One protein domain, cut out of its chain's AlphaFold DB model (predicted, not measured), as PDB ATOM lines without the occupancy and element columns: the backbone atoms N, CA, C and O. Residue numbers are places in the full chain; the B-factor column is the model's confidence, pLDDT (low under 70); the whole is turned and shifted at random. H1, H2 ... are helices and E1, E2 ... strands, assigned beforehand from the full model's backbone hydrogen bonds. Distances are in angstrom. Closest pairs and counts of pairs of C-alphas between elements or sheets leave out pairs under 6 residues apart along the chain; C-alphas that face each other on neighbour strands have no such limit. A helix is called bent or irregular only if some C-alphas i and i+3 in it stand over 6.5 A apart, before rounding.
ATOM      1  N   TYR A 444     196.034 231.277 122.810       94.38
ATOM      2  CA  TYR A 444     197.374 231.831 122.772       94.38
ATOM      3  C   TYR A 444     198.391 230.705 122.608       94.38
ATOM      4  O   TYR A 444     198.243 229.616 123.171       94.38
ATOM      5  N   SER A 445     199.422 230.949 121.804       96.88
ATOM      6  CA  SER A 445     200.546 230.021 121.665       96.88
ATOM      7  C   SER A 445     201.360 229.939 122.966       96.88
ATOM      8  O   SER A 445     201.371 230.910 123.726       96.88
ATOM      9  N   PRO A 446     202.110 228.842 123.203       97.38
ATOM     10  CA  PRO A 446     203.022 228.733 124.346       97.38
ATOM     11  C   PRO A 446     203.970 229.930 124.486       97.38
ATOM     12  O   PRO A 446     204.214 230.397 125.590       97.38
ATOM     13  N   LYS A 447     204.472 230.469 123.367       97.44
ATOM     14  CA  LYS A 447     205.340 231.653 123.364       97.44
ATOM     15  C   LYS A 447     204.631 232.874 123.961       97.44
ATOM     16  O   LYS A 447     205.153 233.477 124.888       97.44
ATOM     17  N   GLN A 448     203.425 233.182 123.488       97.62
ATOM     18  CA  GLN A 448     202.663 234.358 123.922       97.62
ATOM     19  C   GLN A 448     202.319 234.335 125.415       97.62
ATOM     20  O   GLN A 448     202.437 235.347 126.096       97.62
ATOM     21  N   VAL A 449     201.898 233.181 125.938       97.50
ATOM     22  CA  VAL A 449     201.546 233.065 127.364       97.50
ATOM     23  C   VAL A 449     202.774 233.070 128.274       97.50
ATOM     24  O   VAL A 449     202.684 233.521 129.411       97.50
ATOM     25  N   ARG A 450     203.932 232.610 127.781       97.44
ATOM     26  CA  ARG A 450     205.207 232.719 128.505       97.44
ATOM     27  C   ARG A 450     205.722 234.155 128.521       97.44
ATOM     28  O   ARG A 450     206.162 234.598 129.568       97.44
ATOM     29  N   GLU A 451     205.603 234.883 127.411       98.19
ATOM     30  CA  GLU A 451     205.900 236.324 127.359       98.19
ATOM     31  C   GLU A 451     205.001 237.120 128.313       98.19
ATOM     32  O   GLU A 451     205.474 238.018 129.002       98.19
ATOM     33  N   ASP A 452     203.714 236.771 128.396       98.12
ATOM     34  CA  ASP A 452     202.790 237.371 129.361       98.12
ATOM     35  C   ASP A 452     203.208 237.103 130.815       98.12
ATOM     36  O   ASP A 452     203.153 238.018 131.635       98.12
ATOM     37  N   LEU A 453     203.627 235.872 131.134       98.31
ATOM     38  CA  LEU A 453     204.110 235.502 132.466       98.31
ATOM     39  C   LEU A 453     205.429 236.207 132.815       98.31
ATOM     40  O   LEU A 453     205.551 236.731 133.919       98.31
ATOM     41  N   ASP A 454     206.380 236.254 131.882       98.25
ATOM     42  CA  ASP A 454     207.667 236.932 132.070       98.25
ATOM     43  C   ASP A 454     207.445 238.438 132.306       98.25
ATOM     44  O   ASP A 454     207.980 239.007 133.256       98.25
ATOM     45  N   TYR A 455     206.563 239.063 131.519       98.19
ATOM     46  CA  TYR A 455     206.185 240.466 131.694       98.19
ATOM     47  C   TYR A 455     205.461 240.730 133.023       98.19
ATOM     48  O   TYR A 455     205.680 241.764 133.660       98.19
ATOM     49  N   LEU A 456     204.589 239.810 133.453       98.38
ATOM     50  CA  LEU A 456     203.923 239.895 134.753       98.38
ATOM     51  C   LEU A 456     204.942 239.833 135.896       98.38
ATOM     52  O   LEU A 456     204.874 240.663 136.799       98.38
ATOM     53  N   ALA A 457     205.879 238.884 135.844       98.12
ATOM     54  CA  ALA A 457     206.912 238.718 136.859       98.12
ATOM     55  C   ALA A 457     207.816 239.958 136.957       98.12
ATOM     56  O   ALA A 457     207.927 240.535 138.037       98.12
ATOM     57  N   GLU A 458     208.348 240.442 135.827       97.25
ATOM     58  CA  GLU A 458     209.150 241.677 135.760       97.25
ATOM     59  C   GLU A 458     208.389 242.874 136.351       97.25
ATOM     60  O   GLU A 458     208.926 243.661 137.134       97.25
ATOM     61  N   SER A 459     207.106 243.006 136.005       97.56
ATOM     62  CA  SER A 459     206.269 244.108 136.482       97.56
ATOM     63  C   SER A 459     206.003 244.030 137.985       97.56
ATOM     64  O   SER A 459     206.021 245.062 138.657       97.56
ATOM     65  N   LEU A 460     205.766 242.832 138.527       97.50
ATOM     66  CA  LEU A 460     205.600 242.628 139.966       97.50
ATOM     67  C   LEU A 460     206.889 242.973 140.719       97.50
ATOM     68  O   LEU A 460     206.819 243.727 141.687       97.50
ATOM     69  N   GLU A 461     208.049 242.499 140.257       96.44
ATOM     70  CA  GLU A 461     209.346 242.807 140.880       96.44
ATOM     71  C   GLU A 461     209.679 244.302 140.831       96.44
ATOM     72  O   GLU A 461     210.208 244.858 141.792       96.44
ATOM     73  N   THR A 462     209.330 244.967 139.730       95.38
ATOM     74  CA  THR A 462     209.644 246.386 139.522       95.38
ATOM     75  C   THR A 462     208.714 247.316 140.303       95.38
ATOM     76  O   THR A 462     209.141 248.370 140.772       95.38
ATOM     77  N   ILE A 463     207.424 246.981 140.410       95.44
ATOM     78  CA  ILE A 463     206.392 247.930 140.866       95.44
ATOM     79  C   ILE A 463     205.866 247.600 142.263       95.44
ATOM     80  O   ILE A 463     205.544 248.520 143.016       95.44
ATOM     81  N   HIS A 464     205.731 246.322 142.620       97.12
ATOM     82  CA  HIS A 464     204.946 245.937 143.787       97.12
ATOM     83  C   HIS A 464     205.735 246.145 145.102       97.12
ATOM     84  O   HIS A 464     206.673 245.402 145.396       97.12
ATOM     85  N   PRO A 465     205.325 247.082 145.981       95.62
ATOM     86  CA  PRO A 465     206.101 247.527 147.152       95.62
ATOM     87  C   PRO A 465     206.172 246.505 148.294       95.62
ATOM     88  O   PRO A 465     206.920 246.687 149.253       95.62
ATOM     89  N   GLY A 466     205.372 245.444 148.223       95.00
ATOM     90  CA  GLY A 466     205.344 244.368 149.210       95.00
ATOM     91  C   GLY A 466     205.437 242.977 148.599       95.00
ATOM     92  O   GLY A 466     204.886 242.063 149.196       95.00
ATOM     93  N   LEU A 467     206.056 242.811 147.416       96.56
ATOM     94  CA  LEU A 467     206.085 241.504 146.730       96.56
ATOM     95  C   LEU A 467     206.698 240.446 147.648       96.56
ATOM     96  O   LEU A 467     206.155 239.359 147.813       96.56
ATOM     97  N   TYR A 468     207.780 240.841 148.317       95.25
ATOM     98  CA  TYR A 468     208.519 239.995 149.238       95.25
ATOM     99  C   TYR A 468     208.192 240.245 150.714       95.25
ATOM    100  O   TYR A 468     209.022 240.015 151.588       95.25
ATOM    101  N   TRP A 469     207.000 240.780 151.012       94.12
ATOM    102  CA  TRP A 469     206.611 241.023 152.404       94.12
ATOM    103  C   TRP A 469     206.273 239.717 153.135       94.12
ATOM    104  O   TRP A 469     206.679 239.536 154.279       94.12
ATOM    105  N   TYR A 470     205.584 238.797 152.457       93.31
ATOM    106  CA  TYR A 470     205.187 237.490 153.004       93.31
ATOM    107  C   TYR A 470     205.670 236.303 152.161       93.31
ATOM    108  O   TYR A 470     205.589 235.158 152.603       93.31
ATOM    109  N   MET A 471     206.153 236.574 150.950       91.00
ATOM    110  CA  MET A 471     206.702 235.604 150.006       91.00
ATOM    111  C   MET A 471     208.210 235.842 149.889       91.00
ATOM    112  O   MET A 471     208.641 236.988 149.891       91.00
ATOM    113  N   ASN A 472     209.036 234.803 149.785       93.00
ATOM    114  CA  ASN A 472     210.460 235.000 149.487       93.00
ATOM    115  C   ASN A 472     210.719 234.902 147.974       93.00
ATOM    116  O   ASN A 472     209.930 234.297 147.243       93.00
ATOM    117  N   LYS A 473     211.826 235.497 147.513       95.31
ATOM    118  CA  LYS A 473     212.166 235.561 146.086       95.31
ATOM    119  C   LYS A 473     212.314 234.181 145.450       95.31
ATOM    120  O   LYS A 473     211.746 233.951 144.393       95.31
ATOM    121  N   THR A 474     213.019 233.263 146.108       96.62
ATOM    122  CA  THR A 474     213.234 231.903 145.593       96.62
ATOM    123  C   THR A 474     211.908 231.190 145.338       96.62
ATOM    124  O   THR A 474     211.691 230.677 144.249       96.62
ATOM    125  N   HIS A 475     210.974 231.253 146.290       94.69
ATOM    126  CA  HIS A 475     209.640 230.674 146.134       94.69
ATOM    127  C   HIS A 475     208.860 231.331 144.987       94.69
ATOM    128  O   HIS A 475     208.185 230.637 144.235       94.69
ATOM    129  N   PHE A 476     208.956 232.653 144.813       96.81
ATOM    130  CA  PHE A 476     208.333 233.342 143.675       96.81
ATOM    131  C   PHE A 476     208.902 232.875 142.333       96.81
ATOM    132  O   PHE A 476     208.134 232.497 141.444       96.81
ATOM    133  N   ASP A 477     210.227 232.830 142.215       97.44
ATOM    134  CA  ASP A 477     210.923 232.387 141.009       97.44
ATOM    135  C   ASP A 477     210.578 230.923 140.668       97.44
ATOM    136  O   ASP A 477     210.288 230.609 139.509       97.44
ATOM    137  N   ASP A 478     210.513 230.043 141.674       97.12
ATOM    138  CA  ASP A 478     210.129 228.636 141.517       97.12
ATOM    139  C   ASP A 478     208.683 228.490 141.018       97.12
ATOM    140  O   ASP A 478     208.419 227.743 140.070       97.12
ATOM    141  N   GLN A 479     207.734 229.249 141.587       96.25
ATOM    142  CA  GLN A 479     206.341 229.247 141.121       96.25
ATOM    143  C   GLN A 479     206.225 229.740 139.671       96.25
ATOM    144  O   GLN A 479     205.496 229.145 138.869       96.25
ATOM    145  N   VAL A 480     206.954 230.801 139.309       97.75
ATOM    146  CA  VAL A 480     206.999 231.311 137.930       97.75
ATOM    147  C   VAL A 480     207.558 230.241 136.987       97.75
ATOM    148  O   VAL A 480     206.949 229.958 135.949       97.75
ATOM    149  N   ALA A 481     208.662 229.586 137.353       97.38
ATOM    150  CA  ALA A 481     209.257 228.511 136.563       97.38
ATOM    151  C   ALA A 481     208.297 227.323 136.376       97.38
ATOM    152  O   ALA A 481     208.170 226.789 135.267       97.38
ATOM    153  N   ASP A 482     207.570 226.930 137.420       96.94
ATOM    154  CA  ASP A 482     206.611 225.827 137.362       96.94
ATOM    155  C   ASP A 482     205.379 226.147 136.512       96.94
ATOM    156  O   ASP A 482     204.922 225.301 135.734       96.94
ATOM    157  N   ILE A 483     204.861 227.374 136.582       96.81
ATOM    158  CA  ILE A 483     203.790 227.816 135.680       96.81
ATOM    159  C   ILE A 483     204.300 227.822 134.236       96.81
ATOM    160  O   ILE A 483     203.612 227.326 133.339       96.81
ATOM    161  N   LYS A 484     205.534 228.279 133.995       96.25
ATOM    162  CA  LYS A 484     206.150 228.288 132.658       96.25
ATOM    163  C   LYS A 484     206.215 226.888 132.032       96.25
ATOM    164  O   LYS A 484     205.956 226.750 130.832       96.25
ATOM    165  N   LYS A 485     206.485 225.846 132.835       95.50
ATOM    166  CA  LYS A 485     206.442 224.431 132.405       95.50
ATOM    167  C   LYS A 485     205.026 223.988 132.016       95.50
ATOM    168  O   LYS A 485     204.862 223.317 131.000       95.50
ATOM    169  N   LYS A 486     204.001 224.390 132.779       95.12
ATOM    170  CA  LYS A 486     202.581 224.077 132.496       95.12
ATOM    171  C   LYS A 486     202.075 224.761 131.219       95.12
ATOM    172  O   LYS A 486     201.236 224.211 130.508       95.12
ATOM    173  N   LEU A 487     202.641 225.916 130.870       94.25
ATOM    174  CA  LEU A 487     202.371 226.662 129.637       94.25
ATOM    175  C   LEU A 487     203.134 226.088 128.422       94.25
ATOM    176  O   LEU A 487     203.877 226.792 127.733       94.25
ATOM    177  N   ALA A 488     202.994 224.783 128.171       90.31
ATOM    178  CA  ALA A 488     203.647 224.072 127.062       90.31
ATOM    179  C   ALA A 488     202.752 223.875 125.827       90.31
ATOM    180  O   ALA A 488     203.249 223.548 124.752       90.31
ATOM    181  N   LYS A 489     201.442 224.104 125.962       92.38
ATOM    182  CA  LYS A 489     200.448 223.933 124.897       92.38
ATOM    183  C   LYS A 489     199.705 225.233 124.600       92.38
ATOM    184  O   LYS A 489     199.781 226.210 125.345       92.38
ATOM    185  N   LYS A 490     198.964 225.228 123.493       93.19
ATOM    186  CA  LYS A 490     197.997 226.281 123.183       93.19
ATOM    187  C   LYS A 490     196.986 226.382 124.334       93.19
ATOM    188  O   LYS A 490     196.428 225.362 124.725       93.19
ATOM    189  N   THR A 491     196.810 227.585 124.869       93.69
ATOM    190  CA  THR A 491     196.079 227.846 126.122       93.69
ATOM    191  C   THR A 491     195.035 228.938 125.884       93.69
ATOM    192  O   THR A 491     195.325 229.904 125.173       93.69
ATOM    193  N   ASN A 492     193.827 228.798 126.425       92.38
ATOM    194  CA  ASN A 492     192.805 229.852 126.363       92.38
ATOM    195  C   ASN A 492     192.882 230.811 127.570       92.38
ATOM    196  O   ASN A 492     193.652 230.596 128.505       92.38
ATOM    197  N   GLU A 493     192.106 231.900 127.548       92.31
ATOM    198  CA  GLU A 493     192.140 232.905 128.623       92.31
ATOM    199  C   GLU A 493     191.739 232.329 129.994       92.31
ATOM    200  O   GLU A 493     192.384 232.649 130.988       92.31
ATOM    201  N   THR A 494     190.727 231.455 130.053       90.56
ATOM    202  CA  THR A 494     190.255 230.838 131.305       90.56
ATOM    203  C   THR A 494     191.323 229.936 131.920       90.56
ATOM    204  O   THR A 494     191.620 230.060 133.105       90.56
ATOM    205  N   GLU A 495     191.956 229.074 131.121       92.88
ATOM    206  CA  GLU A 495     193.061 228.214 131.570       92.88
ATOM    207  C   GLU A 495     194.251 229.048 132.070       92.88
ATOM    208  O   GLU A 495     194.835 228.751 133.113       92.88
ATOM    209  N   LEU A 496     194.599 230.128 131.359       94.88
ATOM    210  CA  LEU A 496     195.668 231.030 131.786       94.88
ATOM    211  C   LEU A 496     195.303 231.749 133.094       94.88
ATOM    212  O   LEU A 496     196.130 231.833 133.999       94.88
ATOM    213  N   PHE A 497     194.062 232.217 133.232       93.56
ATOM    214  CA  PHE A 497     193.563 232.838 134.459       93.56
ATOM    215  C   PHE A 497     193.632 231.873 135.653       93.56
ATOM    216  O   PHE A 497     194.111 232.260 136.719       93.56
ATOM    217  N   GLN A 498     193.236 230.609 135.472       94.31
ATOM    218  CA  GLN A 498     193.335 229.564 136.501       94.31
ATOM    219  C   GLN A 498     194.781 229.304 136.948       94.31
ATOM    220  O   GLN A 498     195.013 229.019 138.121       94.31
ATOM    221  N   LEU A 499     195.754 229.415 136.037       95.19
ATOM    222  CA  LEU A 499     197.176 229.237 136.346       95.19
ATOM    223  C   LEU A 499     197.793 230.456 137.046       95.19
ATOM    224  O   LEU A 499     198.600 230.286 137.957       95.19
ATOM    225  N   LEU A 500     197.425 231.673 136.634       96.88
ATOM    226  CA  LEU A 500     198.008 232.909 137.166       96.88
ATOM    227  C   LEU A 500     197.372 233.360 138.490       96.88
ATOM    228  O   LEU A 500     198.049 233.967 139.316       96.88
ATOM    229  N   SER A 501     196.089 233.073 138.722       96.19
ATOM    230  CA  SER A 501     195.386 233.554 139.924       96.19
ATOM    231  C   SER A 501     195.994 233.055 141.240       96.19
ATOM    232  O   SER A 501     196.169 233.877 142.142       96.19
ATOM    233  N   PRO A 502     196.391 231.772 141.375       96.25
ATOM    234  CA  PRO A 502     197.074 231.301 142.577       96.25
ATOM    235  C   PRO A 502     198.434 231.968 142.814       96.25
ATOM    236  O   PRO A 502     198.764 232.248 143.963       96.25
ATOM    237  N   LEU A 503     199.203 232.270 141.757       96.50
ATOM    238  CA  LEU A 503     200.471 233.005 141.881       96.50
ATOM    239  C   LEU A 503     200.237 234.387 142.500       96.50
ATOM    240  O   LEU A 503     200.936 234.775 143.429       96.50
ATOM    241  N   ILE A 504     199.219 235.105 142.015       97.31
ATOM    242  CA  ILE A 504     198.856 236.427 142.536       97.31
ATOM    243  C   ILE A 504     198.381 236.348 143.991       97.31
ATOM    244  O   ILE A 504     198.810 237.151 144.818       97.31
ATOM    245  N   ALA A 505     197.545 235.367 144.335       96.62
ATOM    246  CA  ALA A 505     197.057 235.202 145.702       96.62
ATOM    247  C   ALA A 505     198.184 234.878 146.705       96.62
ATOM    248  O   ALA A 505     198.131 235.340 147.844       96.62
ATOM    249  N   GLN A 506     199.223 234.141 146.288       94.88
ATOM    250  CA  GLN A 506     200.376 233.789 147.133       94.88
ATOM    251  C   GLN A 506     201.278 234.974 147.504       94.88
ATOM    252  O   GLN A 506     202.038 234.871 148.467       94.88
ATOM    253  N   ILE A 507     201.165 236.111 146.807       95.94
ATOM    254  CA  ILE A 507     201.838 237.362 147.200       95.94
ATOM    255  C   ILE A 507     201.356 237.818 148.588       95.94
ATOM    256  O   ILE A 507     202.073 238.528 149.293       95.94
ATOM    257  N   ASN A 508     200.154 237.388 149.002       96.31
ATOM    258  CA  ASN A 508     199.509 237.794 150.247       96.31
ATOM    259  C   ASN A 508     199.416 239.329 150.360       96.31
ATOM    260  O   ASN A 508     199.732 239.939 151.386       96.31
ATOM    261  N   CYS A 509     198.933 239.933 149.271       96.44
ATOM    262  CA  CYS A 509     198.473 241.311 149.205       96.44
ATOM    263  C   CYS A 509     197.012 241.337 148.734       96.44
ATOM    264  O   CYS A 509     196.735 240.992 147.582       96.44
ATOM    265  N   GLY A 510     196.073 241.775 149.577       95.12
ATOM    266  CA  GLY A 510     194.644 241.745 149.243       95.12
ATOM    267  C   GLY A 510     194.220 242.740 148.152       95.12
ATOM    268  O   GLY A 510     193.141 242.605 147.568       95.12
ATOM    269  N   HIS A 511     195.077 243.712 147.822       95.94
ATOM    270  CA  HIS A 511     194.853 244.703 146.760       95.94
ATOM    271  C   HIS A 511     195.545 244.357 145.436       95.94
ATOM    272  O   HIS A 511     195.320 245.044 144.436       95.94
ATOM    273  N   THR A 512     196.334 243.281 145.393       97.00
ATOM    274  CA  THR A 512     196.913 242.758 144.149       97.00
ATOM    275  C   THR A 512     195.983 241.701 143.592       97.00
ATOM    276  O   THR A 512     195.961 240.563 144.046       97.00
ATOM    277  N   GLN A 513     195.157 242.100 142.630       94.94
ATOM    278  CA  GLN A 513     194.063 241.282 142.112       94.94
ATOM    279  C   GLN A 513     194.221 241.046 140.616       94.94
ATOM    280  O   GLN A 513     194.625 241.941 139.878       94.94
ATOM    281  N   ILE A 514     193.861 239.853 140.160       95.25
ATOM    282  CA  ILE A 514     193.831 239.493 138.744       95.25
ATOM    283  C   ILE A 514     192.398 239.537 138.223       95.25
ATOM    284  O   ILE A 514     191.447 239.173 138.911       95.25
ATOM    285  N   TYR A 515     192.241 239.984 136.985       93.38
ATOM    286  CA  TYR A 515     190.955 240.113 136.323       93.38
ATOM    287  C   TYR A 515     191.052 239.608 134.889       93.38
ATOM    288  O   TYR A 515     192.072 239.833 134.224       93.38
ATOM    289  N   PRO A 516     189.960 239.039 134.357       91.75
ATOM    290  CA  PRO A 516     189.878 238.739 132.941       91.75
ATOM    291  C   PRO A 516     190.115 239.984 132.074       91.75
ATOM    292  O   PRO A 516     189.962 241.146 132.505       91.75
ATOM    293  N   SER A 517     190.423 239.736 130.807       91.00
ATOM    294  CA  SER A 517     190.494 240.751 129.768       91.00
ATOM    295  C   SER A 517     189.205 241.578 129.724       91.00
ATOM    296  O   SER A 517     188.135 241.157 130.176       91.00
ATOM    297  N   VAL A 518     189.276 242.807 129.208       85.56
ATOM    298  CA  VAL A 518     188.074 243.653 129.083       85.56
ATOM    299  C   VAL A 518     186.974 242.963 128.253       85.56
ATOM    300  O   VAL A 518     185.819 243.018 128.681       85.56
ATOM    301  N   PRO A 519     187.272 242.297 127.115       83.25
ATOM    302  CA  PRO A 519     186.288 241.483 126.402       83.25
ATOM    303  C   PRO A 519     185.656 240.383 127.263       83.25
ATOM    304  O   PRO A 519     184.429 240.301 127.303       83.25
ATOM    305  N   MET A 520     186.455 239.600 127.995       85.00
ATOM    306  CA  MET A 520     185.952 238.511 128.843       85.00
ATOM    307  C   MET A 520     185.130 239.032 130.031       85.00
ATOM    308  O   MET A 520     184.031 238.559 130.304       85.00
ATOM    309  N   SER A 521     185.587 240.103 130.681       83.19
ATOM    310  CA  SER A 521     184.847 240.771 131.760       83.19
ATOM    311  C   SER A 521     183.494 241.303 131.277       83.19
ATOM    312  O   SER A 521     182.481 241.178 131.965       83.19
ATOM    313  N   LYS A 522     183.457 241.885 130.069       77.06
ATOM    314  CA  LYS A 522     182.207 242.308 129.428       77.06
ATOM    315  C   LYS A 522     181.320 241.114 129.101       77.06
ATOM    316  O   LYS A 522     180.118 241.229 129.282       77.06
ATOM    317  N   TYR A 523     181.879 239.991 128.652       78.12
ATOM    318  CA  TYR A 523     181.113 238.766 128.432       78.12
ATOM    319  C   TYR A 523     180.444 238.284 129.725       78.12
ATOM    320  O   TYR A 523     179.228 238.112 129.727       78.12
ATOM    321  N   HIS A 524     181.181 238.197 130.837       76.31
ATOM    322  CA  HIS A 524     180.612 237.839 132.143       76.31
ATOM    323  C   HIS A 524     179.476 238.798 132.547       76.31
ATOM    324  O   HIS A 524     178.406 238.361 132.969       76.31
ATOM    325  N   GLY A 525     179.671 240.108 132.353       70.62
ATOM    326  CA  GLY A 525     178.665 241.127 132.669       70.62
ATOM    327  C   GLY A 525     177.441 241.151 131.740       70.62
ATOM    328  O   GLY A 525     176.332 241.357 132.215       70.62
ATOM    329  N   PHE A 526     177.608 240.949 130.427       65.38
ATOM    330  CA  PHE A 526     176.505 240.922 129.451       65.38
ATOM    331  C   PHE A 526     175.708 239.627 129.495       65.38
ATOM    332  O   PHE A 526     174.522 239.613 129.151       65.38
ATOM    333  N   HIS A 527     176.376 238.521 129.816       71.25
ATOM    334  CA  HIS A 527     175.693 237.256 129.983       71.25
ATOM    335  C   HIS A 527     174.824 237.289 131.234       71.25
ATOM    336  O   HIS A 527     173.668 236.897 131.145       71.25
ATOM    337  N   ASN A 528     175.348 237.870 132.322       75.12
ATOM    338  CA  ASN A 528     174.648 238.170 133.575       75.12
ATOM    339  C   ASN A 528     173.939 236.967 134.224       75.12
ATOM    340  O   ASN A 528     173.085 237.160 135.074       75.12
ATOM    341  N   ILE A 529     174.287 235.738 133.849       82.88
ATOM    342  CA  ILE A 529     173.720 234.505 134.399       82.88
ATOM    343  C   ILE A 529     174.807 233.834 135.239       82.88
ATOM    344  O   ILE A 529     175.912 233.590 134.752       82.88
ATOM    345  N   PHE A 530     174.500 233.574 136.508       90.69
ATOM    346  CA  PHE A 530     175.437 233.067 137.508       90.69
ATOM    347  C   PHE A 530     174.838 231.901 138.302       90.69
ATOM    348  O   PHE A 530     173.636 231.630 138.232       90.69
ATOM    349  N   PHE A 531     175.683 231.228 139.092       93.94
ATOM    350  CA  PHE A 531     175.239 230.185 140.016       93.94
ATOM    351  C   PHE A 531     174.153 230.730 140.971       93.94
ATOM    352  O   PHE A 531     174.401 231.741 141.640       93.94
ATOM    353  N   PRO A 532     172.960 230.102 141.029       93.19
ATOM    354  CA  PRO A 532     171.767 230.754 141.568       93.19
ATOM    355  C   PRO A 532     171.588 230.629 143.090       93.19
ATOM    356  O   PRO A 532     170.815 231.391 143.674       93.19
ATOM    357  N   LEU A 533     172.272 229.689 143.753       94.25
ATOM    358  CA  LEU A 533     172.066 229.436 145.182       94.25
ATOM    359  C   LEU A 533     172.904 230.375 146.051       94.25
ATOM    360  O   LEU A 533     174.091 230.587 145.804       94.25
ATOM    361  N   LYS A 534     172.293 230.890 147.124       93.06
ATOM    362  CA  LYS A 534     173.009 231.605 148.186       93.06
ATOM    363  C   LYS A 534     173.553 230.603 149.192       93.06
ATOM    364  O   LYS A 534     172.786 229.795 149.719       93.06
ATOM    365  N   LEU A 535     174.850 230.693 149.471       94.56
ATOM    366  CA  LEU A 535     175.566 229.720 150.288       94.56
ATOM    367  C   LEU A 535     176.124 230.349 151.564       94.56
ATOM    368  O   LEU A 535     176.567 231.494 151.556       94.56
ATOM    369  N   TRP A 536     176.144 229.561 152.633       95.44
ATOM    370  CA  TRP A 536     177.043 229.734 153.768       95.44
ATOM    371  C   TRP A 536     178.139 228.680 153.675       95.44
ATOM    372  O   TRP A 536     177.840 227.501 153.466       95.44
ATOM    373  N   ILE A 537     179.395 229.108 153.781       94.12
ATOM    374  CA  ILE A 537     180.563 228.245 153.597       94.12
ATOM    375  C   ILE A 537     181.259 228.097 154.944       94.12
ATOM    376  O   ILE A 537     181.642 229.088 155.559       94.12
ATOM    377  N   ALA A 538     181.424 226.854 155.385       90.81
ATOM    378  CA  ALA A 538     182.052 226.509 156.654       90.81
ATOM    379  C   ALA A 538     183.112 225.431 156.411       90.81
ATOM    380  O   ALA A 538     182.781 224.271 156.139       90.81
ATOM    381  N   GLY A 539     184.387 225.828 156.462       89.88
ATOM    382  CA  GLY A 539     185.504 224.969 156.067       89.88
ATOM    383  C   GLY A 539     185.365 224.517 154.610       89.88
ATOM    384  O   GLY A 539     185.390 225.352 153.704       89.88
ATOM    385  N   ASP A 540     185.175 223.208 154.423       94.50
ATOM    386  CA  ASP A 540     185.050 222.532 153.121       94.50
ATOM    387  C   ASP A 540     183.599 222.181 152.752       94.50
ATOM    388  O   ASP A 540     183.342 221.474 151.776       94.50
ATOM    389  N   SER A 541     182.633 222.635 153.552       95.62
ATOM    390  CA  SER A 541     181.204 222.413 153.323       95.62
ATOM    391  C   SER A 541     180.497 223.706 152.926       95.62
ATOM    392  O   SER A 541     180.845 224.787 153.401       95.62
ATOM    393  N   ALA A 542     179.454 223.587 152.102       96.81
ATOM    394  CA  ALA A 542     178.555 224.688 151.775       96.81
ATOM    395  C   ALA A 542     177.094 224.300 152.025       96.81
ATOM    396  O   ALA A 542     176.673 223.184 151.710       96.81
ATOM    397  N   PHE A 543     176.325 225.245 152.558       96.56
ATOM    398  CA  PHE A 543     174.919 225.068 152.908       96.56
ATOM    399  C   PHE A 543     174.067 226.157 152.271       96.56
ATOM    400  O   PHE A 543     174.457 227.323 152.240       96.56
ATOM    401  N   VAL A 544     172.887 225.791 151.787       95.75
ATOM    402  CA  VAL A 544     171.943 226.728 151.174       95.75
ATOM    403  C   VAL A 544     171.251 227.545 152.264       95.75
ATOM    404  O   VAL A 544     170.642 226.979 153.165       95.75
ATOM    405  N   ILE A 545     171.313 228.876 152.191       94.25
ATOM    406  CA  ILE A 545     170.754 229.762 153.237       94.25
ATOM    407  C   ILE A 545     169.393 230.369 152.889       94.25
ATOM    408  O   ILE A 545     168.819 231.109 153.686       94.25
ATOM    409  N   LYS A 546     168.865 230.081 151.699       92.69
ATOM    410  CA  LYS A 546     167.549 230.545 151.255       92.69
ATOM    411  C   LYS A 546     166.905 229.496 150.359       92.69
ATOM    412  O   LYS A 546     167.581 228.992 149.470       92.69
ATOM    413  N   ASP A 547     165.617 229.234 150.571       93.19
ATOM    414  CA  ASP A 547     164.834 228.331 149.721       93.19
ATOM    415  C   ASP A 547     164.923 228.759 148.248       93.19
ATOM    416  O   ASP A 547     164.823 229.953 147.925       93.19
ATOM    417  N   TYR A 548     165.132 227.788 147.359       92.06
ATOM    418  CA  TYR A 548     165.244 228.021 145.922       92.06
ATOM    419  C   TYR A 548     164.754 226.800 145.134       92.06
ATOM    420  O   TYR A 548     165.395 225.750 145.140       92.06
ATOM    421  N   HIS A 549     163.621 226.950 144.438       89.50
ATOM    422  CA  HIS A 549     162.875 225.829 143.850       89.50
ATOM    423  C   HIS A 549     162.640 224.711 144.883       89.50
ATOM    424  O   HIS A 549     162.086 224.975 145.945       89.50
ATOM    425  N   GLU A 550     163.063 223.486 144.576       89.00
ATOM    426  CA  GLU A 550     162.919 222.293 145.419       89.00
ATOM    427  C   GLU A 550     164.019 222.195 146.492       89.00
ATOM    428  O   GLU A 550     163.943 221.365 147.396       89.00
ATOM    429  N   ILE A 551     165.041 223.060 146.436       93.00
ATOM    430  CA  ILE A 551     166.142 223.054 147.399       93.00
ATOM    431  C   ILE A 551     165.758 223.899 148.614       93.00
ATOM    432  O   ILE A 551     165.714 225.132 148.559       93.00
ATOM    433  N   SER A 552     165.520 223.219 149.733       93.00
ATOM    434  CA  SER A 552     165.187 223.854 151.010       93.00
ATOM    435  C   SER A 552     166.416 224.493 151.667       93.00
ATOM    436  O   SER A 552     167.533 223.969 151.583       93.00
ATOM    437  N   LYS A 553     166.222 225.598 152.391       94.44
ATOM    438  CA  LYS A 553     167.240 226.197 153.261       94.44
ATOM    439  C   LYS A 553     167.754 225.164 154.274       94.44
ATOM    440  O   LYS A 553     167.001 224.342 154.788       94.44
ATOM    441  N   GLY A 554     169.050 225.204 154.555       94.19
ATOM    442  CA  GLY A 554     169.766 224.218 155.363       94.19
ATOM    443  C   GLY A 554     170.287 223.009 154.579       94.19
ATOM    444  O   GLY A 554     171.089 222.256 155.126       94.19
ATOM    445  N   SER A 555     169.906 222.834 153.306       95.69
ATOM    446  CA  SER A 555     170.445 221.756 152.467       95.69
ATOM    447  C   SER A 555     171.961 221.877 152.308       95.69
ATOM    448  O   SER A 555     172.482 222.968 152.055       95.69
ATOM    449  N   LYS A 556     172.673 220.754 152.420       96.38
ATOM    450  CA  LYS A 556     174.123 220.673 152.213       96.38
ATOM    451  C   LYS A 556     174.418 220.403 150.742       96.38
ATOM    452  O   LYS A 556     173.907 219.433 150.189       96.38
ATOM    453  N   LEU A 557     175.266 221.213 150.115       96.88
ATOM    454  CA  LEU A 557     175.747 220.927 148.763       96.88
ATOM    455  C   LEU A 557     176.776 219.794 148.775       96.88
ATOM    456  O   LEU A 557     177.620 219.724 149.668       96.88
ATOM    457  N   VAL A 558     176.708 218.931 147.761       97.38
ATOM    458  CA  VAL A 558     177.645 217.822 147.538       97.38
ATOM    459  C   VAL A 558     178.534 218.125 146.334       97.38
ATOM    460  O   VAL A 558     179.758 218.121 146.465       97.38
ATOM    461  N   SER A 559     177.942 218.452 145.183       97.81
ATOM    462  CA  SER A 559     178.689 218.759 143.959       97.81
ATOM    463  C   SER A 559     177.973 219.779 143.066       97.81
ATOM    464  O   SER A 559     176.751 219.939 143.120       97.81
ATOM    465  N   ILE A 560     178.753 220.487 142.244       97.81
ATOM    466  CA  ILE A 560     178.261 221.347 141.159       97.81
ATOM    467  C   ILE A 560     178.910 220.852 139.869       97.81
ATOM    468  O   ILE A 560     180.133 220.770 139.781       97.81
ATOM    469  N   ASN A 561     178.099 220.503 138.873       96.31
ATOM    470  CA  ASN A 561     178.544 219.927 137.601       96.31
ATOM    471  C   ASN A 561     179.496 218.736 137.792       96.31
ATOM    472  O   ASN A 561     180.505 218.623 137.101       96.31
ATOM    473  N   HIS A 562     179.164 217.858 138.745       95.88
ATOM    474  CA  HIS A 562     179.943 216.672 139.122       95.88
ATOM    475  C   HIS A 562     181.303 216.960 139.781       95.88
ATOM    476  O   HIS A 562     182.039 216.025 140.089       95.88
ATOM    477  N   ILE A 563     181.639 218.226 140.049       97.81
ATOM    478  CA  ILE A 563     182.827 218.597 140.821       97.81
ATOM    479  C   ILE A 563     182.427 218.699 142.300       97.81
ATOM    480  O   ILE A 563     181.512 219.469 142.621       97.81
ATOM    481  N   PRO A 564     183.078 217.955 143.217       98.31
ATOM    482  CA  PRO A 564     182.788 218.042 144.643       98.31
ATOM    483  C   PRO A 564     182.924 219.472 145.168       98.31
ATOM    484  O   PRO A 564     183.871 220.187 144.830       98.31
ATOM    485  N   ILE A 565     182.003 219.889 146.037       97.81
ATOM    486  CA  ILE A 565     181.982 221.262 146.554       97.81
ATOM    487  C   ILE A 565     183.256 221.625 147.329       97.81
ATOM    488  O   ILE A 565     183.702 222.765 147.260       97.81
ATOM    489  N   SER A 566     183.885 220.660 148.003       97.94
ATOM    490  CA  SER A 566     185.159 220.858 148.702       97.94
ATOM    491  C   SER A 566     186.285 221.243 147.739       97.94
ATOM    492  O   SER A 566     187.027 222.186 148.001       97.94
ATOM    493  N   VAL A 567     186.357 220.582 146.578       98.38
ATOM    494  CA  VAL A 567     187.327 220.893 145.517       98.38
ATOM    495  C   VAL A 567     187.087 222.298 144.972       98.38
ATOM    496  O   VAL A 567     188.037 223.067 144.831       98.38
ATOM    497  N   ILE A 568     185.823 222.662 144.732       98.00
ATOM    498  CA  ILE A 568     185.447 224.011 144.282       98.00
ATOM    499  C   ILE A 568     185.880 225.058 145.313       98.00
ATOM    500  O   ILE A 568     186.527 226.041 144.958       98.00
ATOM    501  N   ILE A 569     185.567 224.848 146.595       97.81
ATOM    502  CA  ILE A 569     185.953 225.767 147.673       97.81
ATOM    503  C   ILE A 569     187.472 225.946 147.709       97.81
ATOM    504  O   ILE A 569     187.941 227.080 147.768       97.81
ATOM    505  N   HIS A 570     188.248 224.862 147.635       97.00
ATOM    506  CA  HIS A 570     189.715 224.923 147.665       97.00
ATOM    507  C   HIS A 570     190.280 225.677 146.461       97.00
ATOM    508  O   HIS A 570     191.116 226.564 146.630       97.00
ATOM    509  N   GLN A 571     189.783 225.375 145.259       97.25
ATOM    510  CA  GLN A 571     190.203 226.040 144.025       97.25
ATOM    511  C   GLN A 571     189.901 227.540 144.062       97.25
ATOM    512  O   GLN A 571     190.778 228.346 143.760       97.25
ATOM    513  N   LEU A 572     188.702 227.930 144.504       96.69
ATOM    514  CA  LEU A 572     188.333 229.341 144.601       96.69
ATOM    515  C   LEU A 572     189.093 230.061 145.727       96.69
ATOM    516  O   LEU A 572     189.601 231.155 145.490       96.69
ATOM    517  N   LYS A 573     189.252 229.462 146.921       95.75
ATOM    518  CA  LYS A 573     190.047 230.047 148.028       95.75
ATOM    519  C   LYS A 573     191.503 230.284 147.626       95.75
ATOM    520  O   LYS A 573     192.086 231.290 148.031       95.75
ATOM    521  N   ALA A 574     192.087 229.391 146.825       95.69
ATOM    522  CA  ALA A 574     193.451 229.536 146.320       95.69
ATOM    523  C   ALA A 574     193.624 230.739 145.376       95.69
ATOM    524  O   ALA A 574     194.746 231.191 145.178       95.69
ATOM    525  N   CYS A 575     192.536 231.272 144.815       95.44
ATOM    526  CA  CYS A 575     192.550 232.433 143.928       95.44
ATOM    527  C   CYS A 575     192.212 233.758 144.624       95.44
ATOM    528  O   CYS A 575     192.216 234.785 143.951       95.44
ATOM    529  N   ILE A 576     191.908 233.762 145.929       95.88
ATOM    530  CA  ILE A 576     191.552 234.977 146.678       95.88
ATOM    531  C   ILE A 576     192.813 235.564 147.332       95.88
ATOM    532  O   ILE A 576     193.352 234.941 148.254       95.88
ATOM    533  N   PRO A 577     193.274 236.755 146.905       95.75
ATOM    534  CA  PRO A 577     194.363 237.463 147.569       95.75
ATOM    535  C   PRO A 577     193.921 237.986 148.941       95.75
ATOM    536  O   PRO A 577     192.779 238.412 149.116       95.75
ATOM    537  N   THR A 578     194.839 237.985 149.906       96.00
ATOM    538  CA  THR A 578     194.624 238.467 151.283       96.00
ATOM    539  C   THR A 578     195.790 239.289 151.763       96.00
ATOM    540  O   THR A 578     196.883 239.093 151.262       96.00
ATOM    541  N   ASP A 579     195.598 240.162 152.748       95.94
ATOM    542  CA  ASP A 579     196.737 240.750 153.455       95.94
ATOM    543  C   ASP A 579     197.313 239.709 154.419       95.94
ATOM    544  O   ASP A 579     196.632 239.261 155.344       95.94
ATOM    545  N   GLY A 580     198.559 239.295 154.186       95.44
ATOM    546  CA  GLY A 580     199.189 238.250 154.993       95.44
ATOM    547  C   GLY A 580     198.435 236.914 154.930       95.44
ATOM    548  O   GLY A 580     197.869 236.537 153.902       95.44
ATOM    549  N   TYR A 581     198.418 236.189 156.046       95.62
ATOM    550  CA  TYR A 581     197.904 234.818 156.151       95.62
ATOM    551  C   TYR A 581     196.415 234.746 156.531       95.62
ATOM    552  O   TYR A 581     195.924 233.694 156.951       95.62
ATOM    553  N   ASN A 582     195.695 235.859 156.388       95.25
ATOM    554  CA  ASN A 582     194.334 236.030 156.876       95.25
ATOM    555  C   ASN A 582     193.339 235.035 156.241       95.25
ATOM    556  O   ASN A 582     193.124 235.034 155.029       95.25
ATOM    557  N   GLN A 583     192.705 234.189 157.060       94.00
ATOM    558  CA  GLN A 583     191.701 233.223 156.585       94.00
ATOM    559  C   GLN A 583     190.271 233.767 156.649       94.00
ATOM    560  O   GLN A 583     189.444 233.416 155.805       94.00
ATOM    561  N   THR A 584     189.977 234.660 157.597       95.25
ATOM    562  CA  THR A 584     188.626 235.206 157.789       95.25
ATOM    563  C   THR A 584     188.170 236.030 156.584       95.25
ATOM    564  O   THR A 584     187.013 235.926 156.174       95.25
ATOM    565  N   TYR A 585     189.071 236.783 155.945       95.69
ATOM    566  CA  TYR A 585     188.808 237.485 154.689       95.69
ATOM    567  C   TYR A 585     188.561 236.517 153.535       95.69
ATOM    568  O   TYR A 585     187.638 236.746 152.756       95.69
ATOM    569  N   LYS A 586     189.333 235.421 153.411       94.31
ATOM    570  CA  LYS A 586     189.104 234.428 152.340       94.31
ATOM    571  C   LYS A 586     187.707 233.840 152.432       94.31
ATOM    572  O   LYS A 586     187.026 233.726 151.416       94.31
ATOM    573  N   GLU A 587     187.273 233.490 153.638       94.00
ATOM    574  CA  GLU A 587     185.931 232.958 153.882       94.00
ATOM    575  C   GLU A 587     184.847 233.999 153.612       94.00
ATOM    576  O   GLU A 587     183.908 233.724 152.863       94.00
ATOM    577  N   PHE A 588     185.017 235.216 154.136       94.56
ATOM    578  CA  PHE A 588     184.109 236.334 153.882       94.56
ATOM    579  C   PHE A 588     183.955 236.619 152.381       94.56
ATOM    580  O   PHE A 588     182.834 236.705 151.873       94.56
ATOM    581  N   HIS A 589     185.072 236.739 151.659       94.62
ATOM    582  CA  HIS A 589     185.094 237.070 150.240       94.62
ATOM    583  C   HIS A 589     184.510 235.939 149.392       94.62
ATOM    584  O   HIS A 589     183.653 236.196 148.546       94.62
ATOM    585  N   LEU A 590     184.901 234.686 149.656       95.38
ATOM    586  CA  LEU A 590     184.356 233.531 148.950       95.38
ATOM    587  C   LEU A 590     182.842 233.439 149.126       95.38
ATOM    588  O   LEU A 590     182.128 233.252 148.149       95.38
ATOM    589  N   GLN A 591     182.346 233.582 150.353       93.00
ATOM    590  CA  GLN A 591     180.916 233.498 150.621       93.00
ATOM    591  C   GLN A 591     180.139 234.630 149.942       93.00
ATOM    592  O   GLN A 591     179.080 234.394 149.358       93.00
ATOM    593  N   LYS A 592     180.664 235.859 150.004       90.88
ATOM    594  CA  LYS A 592     180.015 237.036 149.418       90.88
ATOM    595  C   LYS A 592     179.990 236.989 147.887       90.88
ATOM    596  O   LYS A 592     179.001 237.398 147.284       90.88
ATOM    597  N   GLU A 593     181.051 236.474 147.269       92.06
ATOM    598  CA  GLU A 593     181.280 236.549 145.820       92.06
ATOM    599  C   GLU A 593     181.273 235.181 145.116       92.06
ATOM    600  O   GLU A 593     181.655 235.102 143.946       92.06
ATOM    601  N   PHE A 594     180.805 234.111 145.779       94.75
ATOM    602  CA  PHE A 594     180.892 232.722 145.297       94.75
ATOM    603  C   PHE A 594     180.503 232.577 143.825       94.75
ATOM    604  O   PHE A 594     181.290 232.085 143.023       94.75
ATOM    605  N   SER A 595     179.318 233.056 143.439       92.69
ATOM    606  CA  SER A 595     178.819 232.890 142.072       92.69
ATOM    607  C   SER A 595     179.660 233.640 141.032       92.69
ATOM    608  O   SER A 595     179.775 233.178 139.898       92.69
ATOM    609  N   ARG A 596     180.268 234.780 141.400       90.06
ATOM    610  CA  ARG A 596     181.172 235.531 140.512       90.06
ATOM    611  C   ARG A 596     182.529 234.849 140.399       90.06
ATOM    612  O   ARG A 596     183.021 234.702 139.285       90.06
ATOM    613  N   LEU A 597     183.097 234.413 141.521       92.38
ATOM    614  CA  LEU A 597     184.361 233.675 141.560       92.38
ATOM    615  C   LEU A 597     184.248 232.360 140.783       92.38
ATOM    616  O   LEU A 597     185.112 232.056 139.967       92.38
ATOM    617  N   TYR A 598     183.137 231.638 140.951       93.88
ATOM    618  CA  TYR A 598     182.834 230.431 140.189       93.88
ATOM    619  C   TYR A 598     182.812 230.716 138.682       93.88
ATOM    620  O   TYR A 598     183.481 230.023 137.920       93.88
ATOM    621  N   ALA A 599     182.094 231.758 138.243       90.19
ATOM    622  CA  ALA A 599     182.019 232.119 136.826       90.19
ATOM    623  C   ALA A 599     183.368 232.587 136.252       90.19
ATOM    624  O   ALA A 599     183.666 232.338 135.089       90.19
ATOM    625  N   GLN A 600     184.200 233.257 137.053       88.38
ATOM    626  CA  GLN A 600     185.550 233.649 136.643       88.38
ATOM    627  C   GLN A 600     186.486 232.447 136.512       88.38
ATOM    628  O   GLN A 600     187.287 232.409 135.582       88.38
ATOM    629  N   TYR A 601     186.377 231.472 137.418       91.38
ATOM    630  CA  TYR A 601     187.259 230.310 137.446       91.38
ATOM    631  C   TYR A 601     186.843 229.226 136.445       91.38
ATOM    632  O   TYR A 601     187.676 228.762 135.676       91.38
ATOM    633  N   TYR A 602     185.569 228.822 136.419       89.75
ATOM    634  CA  TYR A 602     185.066 227.745 135.548       89.75
ATOM    635  C   TYR A 602     184.477 228.244 134.225       89.75
ATOM    636  O   TYR A 602     184.130 227.438 133.363       89.75
ATOM    637  N   GLY A 603     184.366 229.560 134.049       84.88
ATOM    638  CA  GLY A 603     183.649 230.163 132.935       84.88
ATOM    639  C   GLY A 603     182.152 230.309 133.207       84.88
ATOM    640  O   GLY A 603     181.605 229.887 134.227       84.88
ATOM    641  N   VAL A 604     181.478 230.959 132.267       82.12
ATOM    642  CA  VAL A 604     180.048 231.253 132.350       82.12
ATOM    643  C   VAL A 604     179.238 230.035 131.908       82.12
ATOM    644  O   VAL A 604     179.454 229.509 130.819       82.12
ATOM    645  N   ILE A 605     178.302 229.599 132.753       85.00
ATOM    646  CA  ILE A 605     177.512 228.377 132.561       85.00
ATOM    647  C   ILE A 605     176.019 228.708 132.684       85.00
ATOM    648  O   ILE A 605     175.596 229.318 133.665       85.00
ATOM    649  N   ASP A 606     175.225 228.275 131.701       86.50
ATOM    650  CA  ASP A 606     173.775 228.527 131.646       86.50
ATOM    651  C   ASP A 606     172.959 227.603 132.548       86.50
ATOM    652  O   ASP A 606     171.925 228.009 133.074       86.50
ATOM    653  N   THR A 607     173.403 226.355 132.719       92.06
ATOM    654  CA  THR A 607     172.700 225.348 133.522       92.06
ATOM    655  C   THR A 607     173.655 224.582 134.421       92.06
ATOM    656  O   THR A 607     174.706 224.139 133.962       92.06
ATOM    657  N   PHE A 608     173.254 224.369 135.668       95.69
ATOM    658  CA  PHE A 608     174.029 223.705 136.705       95.69
ATOM    659  C   PHE A 608     173.362 222.389 137.104       95.69
ATOM    660  O   PHE A 608     172.188 222.380 137.468       95.69
ATOM    661  N   ASN A 609     174.118 221.293 137.070       96.56
ATOM    662  CA  ASN A 609     173.726 220.037 137.706       96.56
ATOM    663  C   ASN A 609     174.187 220.096 139.163       96.56
ATOM    664  O   ASN A 609     175.388 220.175 139.421       96.56
ATOM    665  N   ILE A 610     173.250 220.105 140.103       97.19
ATOM    666  CA  ILE A 610     173.528 220.276 141.527       97.19
ATOM    667  C   ILE A 610     173.149 219.000 142.252       97.19
ATOM    668  O   ILE A 610     171.993 218.588 142.205       97.19
ATOM    669  N   GLU A 611     174.115 218.422 142.956       97.12
ATOM    670  CA  GLU A 611     173.868 217.359 143.923       97.12
ATOM    671  C   GLU A 611     173.847 217.963 145.327       97.12
ATOM    672  O   GLU A 611     174.757 218.706 145.719       97.12
ATOM    673  N   PHE A 612     172.807 217.657 146.095       96.19
ATOM    674  CA  PHE A 612     172.621 218.173 147.444       96.19
ATOM    675  C   PHE A 612     171.974 217.132 148.355       96.19
ATOM    676  O   PHE A 612     171.362 216.167 147.906       96.19
ATOM    677  N   LYS A 613     172.112 217.342 149.662       95.06
ATOM    678  CA  LYS A 613     171.442 216.567 150.700       95.06
ATOM    679  C   LYS A 613     170.501 217.489 151.465       95.06
ATOM    680  O   LYS A 613     170.961 218.462 152.075       95.06
ATOM    681  N   GLY A 614     169.201 217.201 151.410       86.06
ATOM    682  CA  GLY A 614     168.199 217.909 152.205       86.06
ATOM    683  C   GLY A 614     168.464 217.747 153.710       86.06
ATOM    684  O   GLY A 614     169.181 216.822 154.102       86.06
ATOM    685  N   PRO A 615     167.894 218.601 154.581       75.19
ATOM    686  CA  PRO A 615     168.116 218.515 156.027       75.19
ATOM    687  C   PRO A 615     167.797 217.136 156.634       75.19
ATOM    688  O   PRO A 615     168.399 216.768 157.642       75.19
ATOM    689  N   TYR A 616     166.898 216.369 156.002       74.62
ATOM    690  CA  TYR A 616     166.438 215.055 156.465       74.62
ATOM    691  C   TYR A 616     166.497 213.948 155.393       74.62
ATOM    692  O   TYR A 616     166.065 212.829 155.658       74.62
ATOM    693  N   ASP A 617     167.054 214.228 154.210       71.88
ATOM    694  CA  ASP A 617     166.929 213.355 153.033       71.88
ATOM    695  C   ASP A 617     168.244 212.666 152.631       71.88
ATOM    696  O   ASP A 617     169.335 212.992 153.108       71.88
ATOM    697  N   GLN A 618     168.134 211.697 151.715       78.56
ATOM    698  CA  GLN A 618     169.261 211.139 150.960       78.56
ATOM    699  C   GLN A 618     169.743 212.122 149.873       78.56
ATOM    700  O   GLN A 618     169.140 213.175 149.670       78.56
ATOM    701  N   ASN A 619     170.850 211.803 149.191       87.75
ATOM    702  CA  ASN A 619     171.371 212.644 148.111       87.75
ATOM    703  C   ASN A 619     170.334 212.793 146.987       87.75
ATOM    704  O   ASN A 619     169.750 211.809 146.533       87.75
ATOM    705  N   GLN A 620     170.141 214.024 146.525       93.06
ATOM    706  CA  GLN A 620     169.255 214.398 145.428       93.06
ATOM    707  C   GLN A 620     170.045 215.174 144.375       93.06
ATOM    708  O   GLN A 620     171.001 215.882 144.702       93.06
ATOM    709  N   THR A 621     169.618 215.073 143.118       94.00
ATOM    710  CA  THR A 621     170.219 215.803 141.996       94.00
ATOM    711  C   THR A 621     169.153 216.602 141.271       94.00
ATOM    712  O   THR A 621     168.105 216.067 140.921       94.00
ATOM    713  N   ILE A 622     169.447 217.868 140.990       95.00
ATOM    714  CA  ILE A 622     168.564 218.765 140.247       95.00
ATOM    715  C   ILE A 622     169.356 219.556 139.210       95.00
ATOM    716  O   ILE A 622     170.511 219.926 139.426       95.00
ATOM    717  N   ARG A 623     168.725 219.834 138.068       96.00
ATOM    718  CA  ARG A 623     169.277 220.712 137.039       96.00
ATOM    719  C   ARG A 623     168.628 222.087 137.144       96.00
ATOM    720  O   ARG A 623     167.431 222.217 136.909       96.00
ATOM    721  N   LEU A 624     169.417 223.105 137.472       94.06
ATOM    722  CA  LEU A 624     168.954 224.487 137.597       94.06
ATOM    723  C   LEU A 624     169.488 225.354 136.462       94.06
ATOM    724  O   LEU A 624     170.665 225.277 136.111       94.06
ATOM    725  N   SER A 625     168.646 226.234 135.931       92.75
ATOM    726  CA  SER A 625     169.122 227.365 135.134       92.75
ATOM    727  C   SER A 625     169.869 228.347 136.035       92.75
ATOM    728  O   SER A 625     169.490 228.558 137.189       92.75
ATOM    729  N   GLY A 626     170.929 228.959 135.518       90.44
ATOM    730  CA  GLY A 626     171.561 230.081 136.193       90.44
ATOM    731  C   GLY A 626     170.599 231.262 136.319       90.44
ATOM    732  O   GLY A 626     169.627 231.385 135.570       90.44
ATOM    733  N   ALA A 627     170.893 232.158 137.253       88.62
ATOM    734  CA  ALA A 627     170.060 233.319 137.533       88.62
ATOM    735  C   ALA A 627     170.859 234.618 137.441       88.62
ATOM    736  O   ALA A 627     172.077 234.638 137.641       88.62
ATOM    737  N   GLU A 628     170.157 235.720 137.186       85.06
ATOM    738  CA  GLU A 628     170.748 237.043 137.334       85.06
ATOM    739  C   GLU A 628     171.088 237.333 138.795       85.06
ATOM    740  O   GLU A 628     170.318 237.030 139.713       85.06
ATOM    741  N   LEU A 629     172.240 237.967 139.025       74.69
ATOM    742  CA  LEU A 629     172.612 238.415 140.363       74.69
ATOM    743  C   LEU A 629     171.747 239.610 140.764       74.69
ATOM    744  O   LEU A 629     172.046 240.763 140.459       74.69
TER     745      LEU A 629
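What this domain is: This is residues 444 to 629 of the 884 residues of the protein "TSPc domain-containing protein" of Fulvivirga sp. M361 (UniProt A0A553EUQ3). An elongated domain has a triangle of three side-by-side helices, H1, H2 and H3, at one end and two small sheets, E1 E2 and E3 E4 E5, at the other. Between them H5 and the sharply bent helix H6 make the middle, with H4 at its side near the arm H6b. The printed part has 186 residues with six named helices and five named strands, in the order H1 H2 H3 H4 E1 E2 E3 H5 H6 E4 E5; both sheets are antiparallel, the larger in the order E3, E4, E5, and the class is mixed, helices and strands. It is compact, with a radius of gyration of the C-alphas of 18.1 A, and spans 54 by 33 by 26 A.

How they stand to each other: Start at the strongly twisted sheet of E3, residues 556 to 560, E4, residues 607 to 613, and E5, residues 619 to 625. N 558 and O 611 of E3 and E4 are 2.8 A apart, and N 610 and O 622 of the hairpin E4 and E5 2.8 A, both within hydrogen-bond range. Next look at the hairpin E1, residues 535 to 538, and E2, residues 541 to 544, with N 536 and O 543 within range at 2.8 A; the closest C-alphas of E2 and E3, Phe 543 and Lys 556, are 4.5 A apart. H5, residues 565 to 573, is on the larger sheet, at the sheet's level with a height of 3.1 A. H6, residues 583 to 602, was assigned as one helix by its hydrogen bonds but is bent: C-alphas 592 and 595 are 8.5 A apart, and its arms H6a, residues 583 to 592, and H6b, residues 595 to 602, stand about perpendicular at 80 degrees. H5 touches H6a, closest at the C-alphas of Lys 573 and Lys 586, 6.2 A. H3, residues 493 to 506, touches H6b with residues 494 to 498 alone, closest at the C-alphas of Gln 498 and Tyr 601, 6.2 A. H2, residues 473 to 486, forms helical hairpins with H3 and with H1, residues 446 to 463, each at a shallow tilt of 16 degrees, opposite ways; the closest C-alphas are Ile 483 and Leu 499, 6.8 A, and Arg 450 and Lys 484, 6.1 A. H4, residues 518 to 527, is close to but not clearly touching H6b, the C-alphas of His 524 and Ala 599 being 7.5 A apart. Every O i to N i+4 pair is within hydrogen-bond range in H1, H2, H4, H5, H6a and H6b, and 8 of 10 in H3, which is only just irregular, with C-alphas 499 and 502 6.6 A apart.

Where its parts are: Find C-alpha 446 at (203.022, 228.733, 124.346); from there H1 runs 25.5 A to C-alpha 463. H2 measures 20.2 A and H3 20.3 A. E4 measures 19.3 A, and E5 runs 19.8 A to C-alpha 625 at (169.122, 227.365, 135.134).

The domain as a whole: The two C-alphas farthest apart, of Thr 462 and Tyr 616, are 56.0 A apart. The printed part has no cut; the links H3 to H4 and E2 to E3 are long. Look at residue 526 for the one pLDDT under 70.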